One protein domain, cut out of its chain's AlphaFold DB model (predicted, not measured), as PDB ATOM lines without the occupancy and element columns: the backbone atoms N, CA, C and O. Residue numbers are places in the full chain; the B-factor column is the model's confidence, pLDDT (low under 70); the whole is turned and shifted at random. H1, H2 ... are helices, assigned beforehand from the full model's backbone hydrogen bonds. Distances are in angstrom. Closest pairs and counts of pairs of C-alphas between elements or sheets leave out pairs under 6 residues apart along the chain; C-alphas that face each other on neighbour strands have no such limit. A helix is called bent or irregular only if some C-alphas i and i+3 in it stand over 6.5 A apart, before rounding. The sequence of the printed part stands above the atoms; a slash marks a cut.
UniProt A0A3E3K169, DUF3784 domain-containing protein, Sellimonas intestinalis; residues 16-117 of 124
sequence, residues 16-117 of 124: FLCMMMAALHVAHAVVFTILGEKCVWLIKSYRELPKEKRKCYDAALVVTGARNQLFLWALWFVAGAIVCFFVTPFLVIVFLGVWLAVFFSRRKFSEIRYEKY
ATOM      1  N   PHE A  16       3.391 -47.640  76.746       95.19
ATOM      2  CA  PHE A  16       2.045 -47.233  77.143       95.19
ATOM      3  C   PHE A  16       1.996 -45.768  77.595       95.19
ATOM      4  O   PHE A  16       1.133 -45.019  77.143       95.19
ATOM      5  N   LEU A  17       2.953 -45.328  78.420       94.88
ATOM      6  CA  LEU A  17       3.055 -43.933  78.855       94.88
ATOM      7  C   LEU A  17       3.261 -42.978  77.673       94.88
ATOM      8  O   LEU A  17       2.576 -41.959  77.589       94.88
ATOM      9  N   CYS A  18       4.148 -43.314  76.733       95.00
ATOM     10  CA  CYS A  18       4.344 -42.527  75.515       95.00
ATOM     11  C   CYS A  18       3.056 -42.438  74.680       95.00
ATOM     12  O   CYS A  18       2.658 -41.346  74.277       95.00
ATOM     13  N   MET A  19       2.364 -43.558  74.460       95.19
ATOM     14  CA  MET A  19       1.132 -43.587  73.665       95.19
ATOM     15  C   MET A  19      -0.018 -42.834  74.338       95.19
ATOM     16  O   MET A  19      -0.737 -42.094  73.669       95.19
ATOM     17  N   MET A  20      -0.158 -42.953  75.661       96.31
ATOM     18  CA  MET A  20      -1.125 -42.179  76.440       96.31
ATOM     19  C   MET A  20      -0.863 -40.675  76.295       96.31
ATOM     20  O   MET A  20      -1.786 -39.908  76.020       96.31
ATOM     21  N   MET A  21       0.396 -40.245  76.408       95.56
ATOM     22  CA  MET A  21       0.768 -38.841  76.219       95.56
ATOM     23  C   MET A  21       0.513 -38.360  74.790       95.56
ATOM     24  O   MET A  21      -0.003 -37.256  74.608       95.56
ATOM     25  N   ALA A  22       0.821 -39.170  73.776       96.00
ATOM     26  CA  ALA A  22       0.513 -38.844  72.388       96.00
ATOM     27  C   ALA A  22      -1.000 -38.662  72.178       96.00
ATOM     28  O   ALA A  22      -1.424 -37.646  71.626       96.00
ATOM     29  N   ALA A  23      -1.816 -39.588  72.694       95.69
ATOM     30  CA  ALA A  23      -3.272 -39.520  72.613       95.69
ATOM     31  C   ALA A  23      -3.835 -38.265  73.300       95.69
ATOM     32  O   ALA A  23      -4.685 -37.588  72.726       95.69
ATOM     33  N   LEU A  24      -3.319 -37.899  74.480       95.44
ATOM     34  CA  LEU A  24      -3.705 -36.664  75.175       95.44
ATOM     35  C   LEU A  24      -3.427 -35.414  74.327       95.44
ATOM     36  O   LEU A  24      -4.279 -34.529  74.221       95.44
ATOM     37  N   HIS A  25      -2.265 -35.344  73.676       93.56
ATOM     38  CA  HIS A  25      -1.916 -34.216  72.810       93.56
ATOM     39  C   HIS A  25      -2.791 -34.152  71.557       93.56
ATOM     40  O   HIS A  25      -3.216 -33.063  71.166       93.56
ATOM     41  N   VAL A  26      -3.106 -35.301  70.954       94.44
ATOM     42  CA  VAL A  26      -4.032 -35.381  69.817       94.44
ATOM     43  C   VAL A  26      -5.438 -34.956  70.232       94.44
ATOM     44  O   VAL A  26      -6.035 -34.127  69.552       94.44
ATOM     45  N   ALA A  27      -5.949 -35.437  71.368       93.81
ATOM     46  CA  ALA A  27      -7.260 -35.043  71.879       93.81
ATOM     47  C   ALA A  27      -7.344 -33.522  72.086       93.81
ATOM     48  O   ALA A  27      -8.282 -32.879  71.616       93.81
ATOM     49  N   HIS A  28      -6.316 -32.916  72.689       90.31
ATOM     50  CA  HIS A  28      -6.222 -31.459  72.795       90.31
ATOM     51  C   HIS A  28      -6.179 -30.772  71.418       90.31
ATOM     52  O   HIS A  28      -6.848 -29.758  71.220       90.31
ATOM     53  N   ALA A  29      -5.437 -31.306  70.445       90.75
ATOM     54  CA  ALA A  29      -5.372 -30.740  69.096       90.75
ATOM     55  C   ALA A  29      -6.728 -30.805  68.363       90.75
ATOM     56  O   ALA A  29      -7.090 -29.869  67.643       90.75
ATOM     57  N   VAL A  30      -7.502 -31.872  68.581       91.44
ATOM     58  CA  VAL A  30      -8.868 -32.030  68.061       91.44
ATOM     59  C   VAL A  30      -9.802 -30.998  68.688       91.44
ATOM     60  O   VAL A  30     -10.500 -30.300  67.956       91.44
ATOM     61  N   VAL A  31      -9.749 -30.803  70.009       90.00
ATOM     62  CA  VAL A  31     -10.517 -29.749  70.700       90.00
ATOM     63  C   VAL A  31     -10.208 -28.368  70.109       90.00
ATOM     64  O   VAL A  31     -11.126 -27.604  69.811       90.00
ATOM     65  N   PHE A  32      -8.929 -28.070  69.853       86.88
ATOM     66  CA  PHE A  32      -8.504 -26.824  69.201       86.88
ATOM     67  C   PHE A  32      -8.990 -26.694  67.754       86.88
ATOM     68  O   PHE A  32      -9.208 -25.581  67.283       86.88
ATOM     69  N   THR A  33      -9.188 -27.812  67.059       87.12
ATOM     70  CA  THR A  33      -9.729 -27.825  65.695       87.12
ATOM     71  C   THR A  33     -11.233 -27.566  65.686       87.12
ATOM     72  O   THR A  33     -11.695 -26.776  64.872       87.12
ATOM     73  N   ILE A  34     -11.986 -28.174  66.608       88.75
ATOM     74  CA  ILE A  34     -13.450 -28.031  66.690       88.75
ATOM     75  C   ILE A  34     -13.848 -26.615  67.127       88.75
ATOM     76  O   ILE A  34     -14.766 -26.020  66.573       88.75
ATOM     77  N   LEU A  35     -13.162 -26.063  68.129       85.75
ATOM     78  CA  LEU A  35     -13.478 -24.741  68.678       85.75
ATOM     79  C   LEU A  35     -12.898 -23.581  67.849       85.75
ATOM     80  O   LEU A  35     -13.348 -22.442  68.010       85.75
ATOM     81  N   GLY A  36     -11.908 -23.848  66.990       84.62
ATOM     82  CA  GLY A  36     -11.283 -22.854  66.117       84.62
ATOM     83  C   GLY A  36     -10.805 -21.618  66.884       84.62
ATOM     84  O   GLY A  36     -10.168 -21.722  67.931       84.62
ATOM     85  N   GLU A  37     -11.157 -20.426  66.406       81.25
ATOM     86  CA  GLU A  37     -10.737 -19.152  67.011       81.25
ATOM     87  C   GLU A  37     -11.182 -18.974  68.470       81.25
ATOM     88  O   GLU A  37     -10.500 -18.306  69.250       81.25
ATOM     89  N   LYS A  38     -12.278 -19.621  68.897       83.50
ATOM     90  CA  LYS A  38     -12.754 -19.534  70.289       83.50
ATOM     91  C   LYS A  38     -11.749 -20.140  71.276       83.50
ATOM     92  O   LYS A  38     -11.681 -19.694  72.423       83.50
ATOM     93  N   CYS A  39     -10.906 -21.078  70.829       82.50
ATOM     94  CA  CYS A  39      -9.831 -21.650  71.644       82.50
ATOM     95  C   CYS A  39      -8.757 -20.651  72.050       82.50
ATOM     96  O   CYS A  39      -8.028 -20.917  73.007       82.50
ATOM     97  N   VAL A  40      -8.654 -19.497  71.385       82.50
ATOM     98  CA  VAL A  40      -7.663 -18.481  71.752       82.50
ATOM     99  C   VAL A  40      -7.826 -18.041  73.217       82.50
ATOM    100  O   VAL A  40      -6.850 -17.725  73.893       82.50
ATOM    101  N   TRP A  41      -9.048 -18.124  73.762       80.50
ATOM    102  CA  TRP A  41      -9.340 -17.842  75.167       80.50
ATOM    103  C   TRP A  41      -8.839 -18.915  76.143       80.50
ATOM    104  O   TRP A  41      -8.597 -18.595  77.310       80.50
ATOM    105  N   LEU A  42      -8.662 -20.164  75.700       82.19
ATOM    106  CA  LEU A  42      -8.065 -21.241  76.503       82.19
ATOM    107  C   LEU A  42      -6.544 -21.080  76.625       82.19
ATOM    108  O   LEU A  42      -5.929 -21.597  77.558       82.19
ATOM    109  N   ILE A  43      -5.927 -20.328  75.711       80.75
ATOM    110  CA  ILE A  43      -4.496 -20.042  75.735       80.75
ATOM    111  C   ILE A  43      -4.234 -18.978  76.805       80.75
ATOM    112  O   ILE A  43      -4.392 -17.778  76.580       80.75
ATOM    113  N   LYS A  44      -3.793 -19.420  77.989       79.94
ATOM    114  CA  LYS A  44      -3.486 -18.540  79.131       79.94
ATOM    115  C   LYS A  44      -2.587 -17.357  78.742       79.94
ATOM    116  O   LYS A  44      -2.912 -16.219  79.060       79.94
ATOM    117  N   SER A  45      -1.531 -17.605  77.966       76.81
ATOM    118  CA  SER A  45      -0.602 -16.562  77.510       76.81
ATOM    119  C   SER A  45      -1.233 -15.518  76.579       76.81
ATOM    120  O   SER A  45      -0.760 -14.390  76.528       76.81
ATOM    121  N   TYR A  46      -2.297 -15.864  75.848       77.94
ATOM    122  CA  TYR A  46      -3.050 -14.897  75.044       77.94
ATOM    123  C   TYR A  46      -4.002 -14.075  75.923       77.94
ATOM    124  O   TYR A  46      -4.152 -12.868  75.742       77.94
ATOM    125  N   ARG A  47      -4.610 -14.715  76.930       80.81
ATOM    126  CA  ARG A  47      -5.475 -14.052  77.915       80.81
ATOM    127  C   ARG A  47      -4.719 -13.057  78.802       80.81
ATOM    128  O   ARG A  47      -5.327 -12.094  79.253       80.81
ATOM    129  N   GLU A  48      -3.432 -13.265  79.042       81.44
ATOM    130  CA  GLU A  48      -2.583 -12.338  79.807       81.44
ATOM    131  C   GLU A  48      -2.145 -11.110  78.991       81.44
ATOM    132  O   GLU A  48      -1.734 -10.101  79.557       81.44
ATOM    133  N   LEU A  49      -2.280 -11.148  77.664       77.88
ATOM    134  CA  LEU A  49      -1.874 -10.049  76.794       77.88
ATOM    135  C   LEU A  49      -2.789  -8.817  76.979       77.88
ATOM    136  O   LEU A  49      -4.002  -8.998  77.083       77.88
ATOM    137  N   PRO A  50      -2.300  -7.564  76.955       81.75
ATOM    138  CA  PRO A  50      -3.166  -6.380  76.961       81.75
ATOM    139  C   PRO A  50      -4.168  -6.390  75.797       81.75
ATOM    140  O   PRO A  50      -3.827  -6.823  74.693       81.75
ATOM    141  N   LYS A  51      -5.397  -5.899  76.018       79.75
ATOM    142  CA  LYS A  51      -6.471  -5.906  75.000       79.75
ATOM    143  C   LYS A  51      -6.040  -5.240  73.688       79.75
ATOM    144  O   LYS A  51      -6.358  -5.759  72.622       79.75
ATOM    145  N   GLU A  52      -5.251  -4.170  73.768       79.19
ATOM    146  CA  GLU A  52      -4.798  -3.450  72.573       79.19
ATOM    147  C   GLU A  52      -3.755  -4.226  71.774       79.19
ATOM    148  O   GLU A  52      -3.842  -4.279  70.551       79.19
ATOM    149  N   LYS A  53      -2.853  -4.950  72.449       77.25
ATOM    150  CA  LYS A  53      -1.900  -5.838  71.772       77.25
ATOM    151  C   LYS A  53      -2.598  -7.045  71.135       77.25
ATOM    152  O   LYS A  53      -2.186  -7.470  70.064       77.25
ATOM    153  N   ARG A  54      -3.679  -7.577  71.727       77.56
ATOM    154  CA  ARG A  54      -4.449  -8.699  71.136       77.56
ATOM    155  C   ARG A  54      -5.016  -8.363  69.759       77.56
ATOM    156  O   ARG A  54      -5.011  -9.226  68.891       77.56
ATOM    157  N   LYS A  55      -5.470  -7.122  69.542       77.75
ATOM    158  CA  LYS A  55      -6.039  -6.679  68.254       77.75
ATOM    159  C   LYS A  55      -5.022  -6.731  67.108       77.75
ATOM    160  O   LYS A  55      -5.422  -6.929  65.962       77.75
ATOM    161  N   CYS A  56      -3.731  -6.598  67.423       80.19
ATOM    162  CA  CYS A  56      -2.634  -6.663  66.458       80.19
ATOM    163  C   CYS A  56      -2.311  -8.091  65.986       80.19
ATOM    164  O   CYS A  56      -1.607  -8.240  64.990       80.19
ATOM    165  N   TYR A  57      -2.799  -9.128  66.672       80.44
ATOM    166  CA  TYR A  57      -2.514 -10.529  66.353       80.44
ATOM    167  C   TYR A  57      -3.727 -11.228  65.737       80.44
ATOM    168  O   TYR A  57      -4.878 -10.920  66.052       80.44
ATOM    169  N   ASP A  58      -3.470 -12.184  64.848       84.31
ATOM    170  CA  ASP A  58      -4.500 -13.035  64.261       84.31
ATOM    171  C   ASP A  58      -4.781 -14.243  65.170       84.31
ATOM    172  O   ASP A  58      -3.923 -15.106  65.387       84.31
ATOM    173  N   ALA A  59      -6.002 -14.309  65.706       82.62
ATOM    174  CA  ALA A  59      -6.440 -15.400  66.570       82.62
ATOM    175  C   ALA A  59      -6.414 -16.761  65.853       82.62
ATOM    176  O   ALA A  59      -6.049 -17.758  66.483       82.62
ATOM    177  N   ALA A  60      -6.727 -16.817  64.556       85.00
ATOM    178  CA  ALA A  60      -6.720 -18.058  63.785       85.00
ATOM    179  C   ALA A  60      -5.296 -18.608  63.627       85.00
ATOM    180  O   ALA A  60      -5.060 -19.808  63.812       85.00
ATOM    181  N   LEU A  61      -4.321 -17.730  63.365       84.44
ATOM    182  CA  LEU A  61      -2.912 -18.118  63.271       84.44
ATOM    183  C   LEU A  61      -2.345 -18.551  64.628       84.44
ATOM    184  O   LEU A  61      -1.632 -19.554  64.699       84.44
ATOM    185  N   VAL A  62      -2.708 -17.864  65.718       84.62
ATOM    186  CA  VAL A  62      -2.309 -18.251  67.082       84.62
ATOM    187  C   VAL A  62      -2.861 -19.633  67.449       84.62
ATOM    188  O   VAL A  62      -2.115 -20.480  67.950       84.62
ATOM    189  N   VAL A  63      -4.143 -19.892  67.175       85.94
ATOM    190  CA  VAL A  63      -4.771 -21.202  67.418       85.94
ATOM    191  C   VAL A  63      -4.122 -22.286  66.557       85.94
ATOM    192  O   VAL A  63      -3.806 -23.360  67.067       85.94
ATOM    193  N   THR A  64      -3.851 -22.001  65.282       86.44
ATOM    194  CA  THR A  64      -3.179 -22.942  64.371       86.44
ATOM    195  C   THR A  64      -1.762 -23.264  64.840       86.44
ATOM    196  O   THR A  64      -1.367 -24.430  64.860       86.44
ATOM    197  N   GLY A  65      -1.008 -22.262  65.297       86.00
ATOM    198  CA  GLY A  65       0.317 -22.454  65.882       86.00
ATOM    199  C   GLY A  65       0.283 -23.314  67.147       86.00
ATOM    200  O   GLY A  65       1.097 -24.227  67.299       86.00
ATOM    201  N   ALA A  66      -0.688 -23.076  68.033       86.38
ATOM    202  CA  ALA A  66      -0.893 -23.890  69.230       86.38
ATOM    203  C   ALA A  66      -1.257 -25.345  68.881       86.38
ATOM    204  O   ALA A  66      -0.671 -26.274  69.436       86.38
ATOM    205  N   ARG A  67      -2.158 -25.548  67.913       89.00
ATOM    206  CA  ARG A  67      -2.545 -26.871  67.407       89.00
ATOM    207  C   ARG A  67      -1.358 -27.622  66.803       89.00
ATOM    208  O   ARG A  67      -1.133 -28.780  67.143       89.00
ATOM    209  N   ASN A  68      -0.569 -26.973  65.951       89.88
ATOM    210  CA  ASN A  68       0.603 -27.602  65.342       89.88
ATOM    211  C   ASN A  68       1.642 -27.989  66.397       89.88
ATOM    212  O   ASN A  68       2.234 -29.059  66.312       89.88
ATOM    213  N   GLN A  69       1.823 -27.168  67.433       89.56
ATOM    214  CA  GLN A  69       2.698 -27.519  68.548       89.56
ATOM    215  C   GLN A  69       2.202 -28.762  69.306       89.56
ATOM    216  O   GLN A  69       3.024 -29.586  69.704       89.56
ATOM    217  N   LEU A  70       0.886 -28.920  69.500       92.12
ATOM    218  CA  LEU A  70       0.305 -30.128  70.101       92.12
ATOM    219  C   LEU A  70       0.571 -31.365  69.234       92.12
ATOM    220  O   LEU A  70       0.997 -32.388  69.763       92.12
ATOM    221  N   PHE A  71       0.415 -31.260  67.912       91.75
ATOM    222  CA  PHE A  71       0.755 -32.352  66.994       91.75
ATOM    223  C   PHE A  71       2.245 -32.700  67.007       91.75
ATOM    224  O   PHE A  71       2.590 -33.877  67.033       91.75
ATOM    225  N   LEU A  72       3.138 -31.706  67.056       93.69
ATOM    226  CA  LEU A  72       4.579 -31.951  67.183       93.69
ATOM    227  C   LEU A  72       4.916 -32.699  68.476       93.69
ATOM    228  O   LEU A  72       5.754 -33.596  68.461       93.69
ATOM    229  N   TRP A  73       4.242 -32.382  69.583       94.88
ATOM    230  CA  TRP A  73       4.409 -33.135  70.825       94.88
ATOM    231  C   TRP A  73       3.834 -34.548  70.749       94.88
ATOM    232  O   TRP A  73       4.461 -35.476  71.252       94.88
ATOM    233  N   ALA A  74       2.697 -34.742  70.079       95.12
ATOM    234  CA  ALA A  74       2.180 -36.081  69.821       95.12
ATOM    235  C   ALA A  74       3.192 -36.924  69.024       95.12
ATOM    236  O   ALA A  74       3.513 -38.037  69.434       95.12
ATOM    237  N   LEU A  75       3.766 -36.367  67.952       95.38
ATOM    238  CA  LEU A  75       4.810 -37.021  67.155       95.38
ATOM    239  C   LEU A  75       6.076 -37.308  67.970       95.38
ATOM    240  O   LEU A  75       6.641 -38.393  67.854       95.38
ATOM    241  N   TRP A  76       6.493 -36.377  68.834       95.50
ATOM    242  CA  TRP A  76       7.617 -36.572  69.756       95.50
ATOM    243  C   TRP A  76       7.408 -37.787  70.668       95.50
ATOM    244  O   TRP A  76       8.319 -38.597  70.834       95.50
ATOM    245  N   PHE A  77       6.203 -37.962  71.218       96.06
ATOM    246  CA  PHE A  77       5.882 -39.118  72.056       96.06
ATOM    247  C   PHE A  77       5.714 -40.417  71.261       96.06
ATOM    248  O   PHE A  77       6.123 -41.468  71.752       96.06
ATOM    249  N   VAL A  78       5.201 -40.371  70.028       96.06
ATOM    250  CA  VAL A  78       5.183 -41.542  69.129       96.06
ATOM    251  C   VAL A  78       6.609 -41.998  68.807       96.06
ATOM    252  O   VAL A  78       6.920 -43.182  68.931       96.06
ATOM    253  N   ALA A  79       7.509 -41.066  68.480       95.00
ATOM    254  CA  ALA A  79       8.927 -41.368  68.299       95.00
ATOM    255  C   ALA A  79       9.545 -41.938  69.587       95.00
ATOM    256  O   ALA A  79      10.274 -42.928  69.542       95.00
ATOM    257  N   GLY A  80       9.186 -41.376  70.746       93.69
ATOM    258  CA  GLY A  80       9.585 -41.891  72.053       93.69
ATOM    259  C   GLY A  80       9.146 -43.333  72.301       93.69
ATOM    260  O   GLY A  80       9.941 -44.123  72.802       93.69
ATOM    261  N   ALA A  81       7.923 -43.709  71.913       94.31
ATOM    262  CA  ALA A  81       7.434 -45.085  72.017       94.31
ATOM    263  C   ALA A  81       8.281 -46.057  71.180       94.31
ATOM    264  O   ALA A  81       8.718 -47.087  71.693       94.31
ATOM    265  N   ILE A  82       8.573 -45.697  69.924       94.38
ATOM    266  CA  ILE A  82       9.405 -46.498  69.012       94.38
ATOM    267  C   ILE A  82      10.814 -46.665  69.597       94.38
ATOM    268  O   ILE A  82      11.312 -47.782  69.731       94.38
ATOM    269  N   VAL A  83      11.445 -45.570  70.024       92.88
ATOM    270  CA  VAL A  83      12.801 -45.598  70.592       92.88
ATOM    271  C   VAL A  83      12.857 -46.408  71.894       92.88
ATOM    272  O   VAL A  83      13.785 -47.194  72.085       92.88
ATOM    273  N   CYS A  84      11.863 -46.272  72.778       91.50
ATOM    274  CA  CYS A  84      11.793 -47.049  74.021       91.50
ATOM    275  C   CYS A  84      11.636 -48.552  73.764       91.50
ATOM    276  O   CYS A  84      12.150 -49.353  74.545       91.50
ATOM    277  N   PHE A  85      10.939 -48.924  72.687       90.50
ATOM    278  CA  PHE A  85      10.748 -50.313  72.283       90.50
ATOM    279  C   PHE A  85      12.036 -50.947  71.733       90.50
ATOM    280  O   PHE A  85      12.358 -52.073  72.104       90.50
ATOM    281  N   PHE A  86      12.792 -50.228  70.893       90.31
ATOM    282  CA  PHE A  86      13.982 -50.775  70.223       90.31
ATOM    283  C   PHE A  86      15.296 -50.614  71.000       90.31
ATOM    284  O   PHE A  86      16.188 -51.445  70.846       90.31
ATOM    285  N   VAL A  87      15.450 -49.552  71.797       90.12
ATOM    286  CA  VAL A  87      16.743 -49.191  72.408       90.12
ATOM    287  C   VAL A  87      16.752 -49.489  73.901       90.12
ATOM    288  O   VAL A  87      17.466 -50.373  74.367       90.12
ATOM    289  N   THR A  88      15.984 -48.726  74.681       89.94
ATOM    290  CA  THR A  88      15.882 -48.918  76.129       89.94
ATOM    291  C   THR A  88      14.658 -48.195  76.683       89.94
ATOM    292  O   THR A  88      14.429 -47.026  76.351       89.94
ATOM    293  N   PRO A  89      13.878 -48.833  77.570       87.88
ATOM    294  CA  PRO A  89      12.637 -48.248  78.057       87.88
ATOM    295  C   PRO A  89      12.849 -47.064  79.008       87.88
ATOM    296  O   PRO A  89      11.919 -46.293  79.235       87.88
ATOM    297  N   PHE A  90      14.060 -46.879  79.541       90.06
ATOM    298  CA  PHE A  90      14.396 -45.760  80.425       90.06
ATOM    299  C   PHE A  90      14.454 -44.407  79.699       90.06
ATOM    300  O   PHE A  90      14.369 -43.364  80.348       90.06
ATOM    301  N   LEU A  91      14.526 -44.398  78.361       91.31
ATOM    302  CA  LEU A  91      14.501 -43.158  77.580       91.31
ATOM    303  C   LEU A  91      13.178 -42.401  77.709       91.31
ATOM    304  O   LEU A  91      13.167 -41.191  77.496       91.31
ATOM    305  N   VAL A  92      12.095 -43.052  78.149       91.88
ATOM    306  CA  VAL A  92      10.819 -42.382  78.453       91.88
ATOM    307  C   VAL A  92      11.007 -41.191  79.400       91.88
ATOM    308  O   VAL A  92      10.361 -40.161  79.228       91.88
ATOM    309  N   ILE A  93      11.957 -41.286  80.341       92.88
ATOM    310  CA  ILE A  93      12.290 -40.215  81.288       92.88
ATOM    311  C   ILE A  93      12.859 -39.001  80.546       92.88
ATOM    312  O   ILE A  93      12.513 -37.867  80.867       92.88
ATOM    313  N   VAL A  94      13.681 -39.224  79.518       93.88
ATOM    314  CA  VAL A  94      14.249 -38.157  78.681       93.88
ATOM    315  C   VAL A  94      13.153 -37.489  77.853       93.88
ATOM    316  O   VAL A  94      13.040 -36.264  77.871       93.88
ATOM    317  N   PHE A  95      12.301 -38.272  77.181       93.12
ATOM    318  CA  PHE A  95      11.197 -37.732  76.377       93.12
ATOM    319  C   PHE A  95      10.226 -36.902  77.231       93.12
ATOM    320  O   PHE A  95       9.867 -35.790  76.833       93.12
ATOM    321  N   LEU A  96       9.857 -37.399  78.419       93.19
ATOM    322  CA  LEU A  96       9.020 -36.679  79.384       93.19
ATOM    323  C   LEU A  96       9.723 -35.444  79.959       93.19
ATOM    324  O   LEU A  96       9.102 -34.390  80.069       93.19
ATOM    325  N   GLY A  97      11.009 -35.551  80.296       94.25
ATOM    326  CA  GLY A  97      11.803 -34.454  80.847       94.25
ATOM    327  C   GLY A  97      11.935 -33.284  79.874       94.25
ATOM    328  O   GLY A  97      11.678 -32.142  80.252       94.25
ATOM    329  N   VAL A  98      12.247 -33.564  78.604       94.12
ATOM    330  CA  VAL A  98      12.305 -32.548  77.537       94.12
ATOM    331  C   VAL A  98      10.937 -31.901  77.337       94.12
ATOM    332  O   VAL A  98      10.838 -30.673  77.282       94.12
ATOM    333  N   TRP A  99       9.873 -32.709  77.276       93.62
ATOM    334  CA  TRP A  99       8.514 -32.195  77.148       93.62
ATOM    335  C   TRP A  99       8.146 -31.261  78.308       93.62
ATOM    336  O   TRP A  99       7.747 -30.125  78.054       93.62
ATOM    337  N   LEU A 100       8.350 -31.676  79.565       91.31
ATOM    338  CA  LEU A 100       8.067 -30.850  80.745       91.31
ATOM    339  C   LEU A 100       8.900 -29.563  80.747       91.31
ATOM    340  O   LEU A 100       8.343 -28.478  80.926       91.31
ATOM    341  N   ALA A 101      10.211 -29.654  80.513       90.44
ATOM    342  CA  ALA A 101      11.107 -28.500  80.528       90.44
ATOM    343  C   ALA A 101      10.684 -27.440  79.501       90.44
ATOM    344  O   ALA A 101      10.576 -26.253  79.829       90.44
ATOM    345  N   VAL A 102      10.374 -27.858  78.269       87.94
ATOM    346  CA  VAL A 102       9.918 -26.941  77.218       87.94
ATOM    347  C   VAL A 102       8.495 -26.457  77.494       87.94
ATOM    348  O   VAL A 102       8.221 -25.273  77.305       87.94
ATOM    349  N   PHE A 103       7.591 -27.316  77.966       83.19
ATOM    350  CA  PHE A 103       6.215 -26.940  78.301       83.19
ATOM    351  C   PHE A 103       6.175 -25.843  79.371       83.19
ATOM    352  O   PHE A 103       5.518 -24.815  79.187       83.19
ATOM    353  N   PHE A 104       6.942 -25.998  80.454       80.12
ATOM    354  CA  PHE A 104       7.041 -24.986  81.505       80.12
ATOM    355  C   PHE A 104       7.756 -23.723  81.036       80.12
ATOM    356  O   PHE A 104       7.283 -22.621  81.322       80.12
ATOM    357  N   SER A 105       8.831 -23.857  80.258       75.31
ATOM    358  CA  SER A 105       9.524 -22.706  79.669       75.31
ATOM    359  C   SER A 105       8.612 -21.911  78.735       75.31
ATOM    360  O   SER A 105       8.659 -20.684  78.708       75.31
ATOM    361  N   ARG A 106       7.708 -22.587  78.014       68.25
ATOM    362  CA  ARG A 106       6.720 -21.948  77.137       68.25
ATOM    363  C   ARG A 106       5.589 -21.245  77.883       68.25
ATOM    364  O   ARG A 106       4.933 -20.425  77.242       68.25
ATOM    365  N   ARG A 107       5.380 -21.502  79.184       61.72
ATOM    366  CA  ARG A 107       4.433 -20.723  80.008       61.72
ATOM    367  C   ARG A 107       4.906 -19.293  80.245       61.72
ATOM    368  O   ARG A 107       4.066 -18.430  80.472       61.72
ATOM    369  N   LYS A 108       6.218 -19.031  80.178       62.69
ATOM    370  CA  LYS A 108       6.733 -17.660  80.193       62.69
ATOM    371  C   LYS A 108       6.351 -17.000  78.871       62.69
ATOM    372  O   LYS A 108       6.751 -17.450  77.795       62.69
ATOM    373  N   PHE A 109       5.514 -15.973  78.965       57.28
ATOM    374  CA  PHE A 109       5.110 -15.170  77.824       57.28
ATOM    375  C   PHE A 109       6.352 -14.539  77.176       57.28
ATOM    376  O   PHE A 109       7.151 -13.901  77.857       57.28
ATOM    377  N   SER A 110       6.523 -14.731  75.864       61.44
ATOM    378  CA  SER A 110       7.580 -14.081  75.085       61.44
ATOM    379  C   SER A 110       6.957 -13.408  73.868       61.44
ATOM    380  O   SER A 110       6.438 -14.094  72.982       61.44
ATOM    381  N   GLU A 111       7.027 -12.083  73.813       60.12
ATOM    382  CA  GLU A 111       6.445 -11.262  72.745       60.12
ATOM    383  C   GLU A 111       6.975 -11.646  71.349       60.12
ATOM    384  O   GLU A 111       6.194 -11.799  70.413       60.12
ATOM    385  N   ILE A 112       8.261 -12.009  71.263       63.44
ATOM    386  CA  ILE A 112       8.949 -12.521  70.058       63.44
ATOM    387  C   ILE A 112       8.211 -13.705  69.402       63.44
ATOM    388  O   ILE A 112       8.239 -13.883  68.189       63.44
ATOM    389  N   ARG A 113       7.515 -14.539  70.186       64.31
ATOM    390  CA  ARG A 113       6.791 -15.704  69.648       64.31
ATOM    391  C   ARG A 113       5.477 -15.311  68.975       64.31
ATOM    392  O   ARG A 113       5.023 -16.027  68.086       64.31
ATOM    393  N   TYR A 114       4.861 -14.218  69.423       69.56
ATOM    394  CA  TYR A 114       3.596 -13.725  68.886       69.56
ATOM    395  C   TYR A 114       3.789 -12.814  67.678       69.56
ATOM    396  O   TYR A 114       2.897 -12.769  66.841       69.56
ATOM    397  N   GLU A 115       4.956 -12.180  67.531       72.25
ATOM    398  CA  GLU A 115       5.312 -11.381  66.346       72.25
ATOM    399  C   GLU A 115       5.058 -12.124  65.024       72.25
ATOM    400  O   GLU A 115       4.533 -11.539  64.082       72.25
ATOM    401  N   LYS A 116       5.304 -13.444  64.978       75.50
ATOM    402  CA  LYS A 116       5.027 -14.289  63.800       75.50
ATOM    403  C   LYS A 116       3.539 -14.355  63.411       75.50
ATOM    404  O   LYS A 116       3.215 -14.728  62.290       75.50
ATOM    405  N   TYR A 117       2.638 -14.030  64.333       76.06
ATOM    406  CA  TYR A 117       1.187 -14.067  64.145       76.06
ATOM    407  C   TYR A 117       0.568 -12.665  64.069       76.06
ATOM    408  O   TYR A 117      -0.645 -12.514  64.237       76.06
TER     409      TYR A 117
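What this domain is: This is residues 16 to 117 of the 124 residues of the protein "DUF3784 domain-containing protein" of Sellimonas intestinalis (UniProt A0A3E3K169). Three long helices run up and down along the length of an elongated body, H4 packed with H1 on one side and paired with H5 as a helical hairpin; H4 and H5 are close near their turn and spread apart from there, making a narrow V. The short helices H2, H3 and H6 gather loosely at the open end of this V, and H3 reaches farthest out. The printed part has 102 residues with six named helices, H1 to H6 in order along the chain, and no named strand; the class is all helix. It is only just loose, close to compact, with a radius of gyration of the C-alphas of 15.5 A, and it spans 50 by 26 by 18 A.

Where its parts are: H1, residues 16 to 41, begins at C-alpha 16 at (2.045, -47.233, 77.143) and measures 31.6 A from first to last C-alpha. It is irregular, with C-alphas 34 and 37 9.3 A apart, and has a kink of 107 degrees near residue 35. H2 is residues 44 to 47, 5.1 A, and H3 is residues 51 to 55, 6.8 A. H4, residues 59 to 86, is the longest helix at 41.0 A, and ends at C-alpha 86 at (13.982, -50.775, 70.223). H5, residues 89 to 107, measures 28.8 A; it is neither bent nor irregular, but only just: C-alphas 89 and 92 are 6.2 A apart. H6, residues 111 to 115, 6.5 A, ends at C-alpha 115 at (5.312, -11.381, 66.346).

How they stand to each other: H1 touches H4 at a shallow tilt of 5 degrees, opposite ways; their closest C-alphas, those of Ala 22 and Ala 74, are 4.1 A apart. H1 and H2 only just touch, and only at the corner by their link, with 3 pairs of C-alphas within 8 A, the closest being Trp 41 and Arg 47 at 6.1 A. H2 is close to H3 but not clearly touching, the closest C-alphas being those of Tyr 46 and Arg 54, 7.5 A. H4 and H5 form a hairpin at a shallow tilt of 16 degrees, opposite ways; H4 touches H5 with residues 73 to 84 alone, and the closest C-alphas, those of Cys 84 and Leu 91, are 5.9 A apart. H1 and H5 are close but not clearly touching, with the C-alphas of Cys 18 and Val 92 the closest at 7.1 A. H6 is close to H4 but not clearly touching, the closest C-alphas being Val 62 and Tyr 114 at 7.7 A, and it is apart from H5. In H3, H4 and H6 every O i to N i+4 pair is within hydrogen-bond range; in H1 17 of 22 are and in H5 13 of 15, while H2 is too short for such a pair.

The domain as a whole: The two C-alphas farthest apart are those of Glu 52 and Phe 86, 51.0 A. The printed part has no cut, and the five links between its helices are tight. The mean pLDDT of the printed part is 85.7; residues 106 to 114 are under 70.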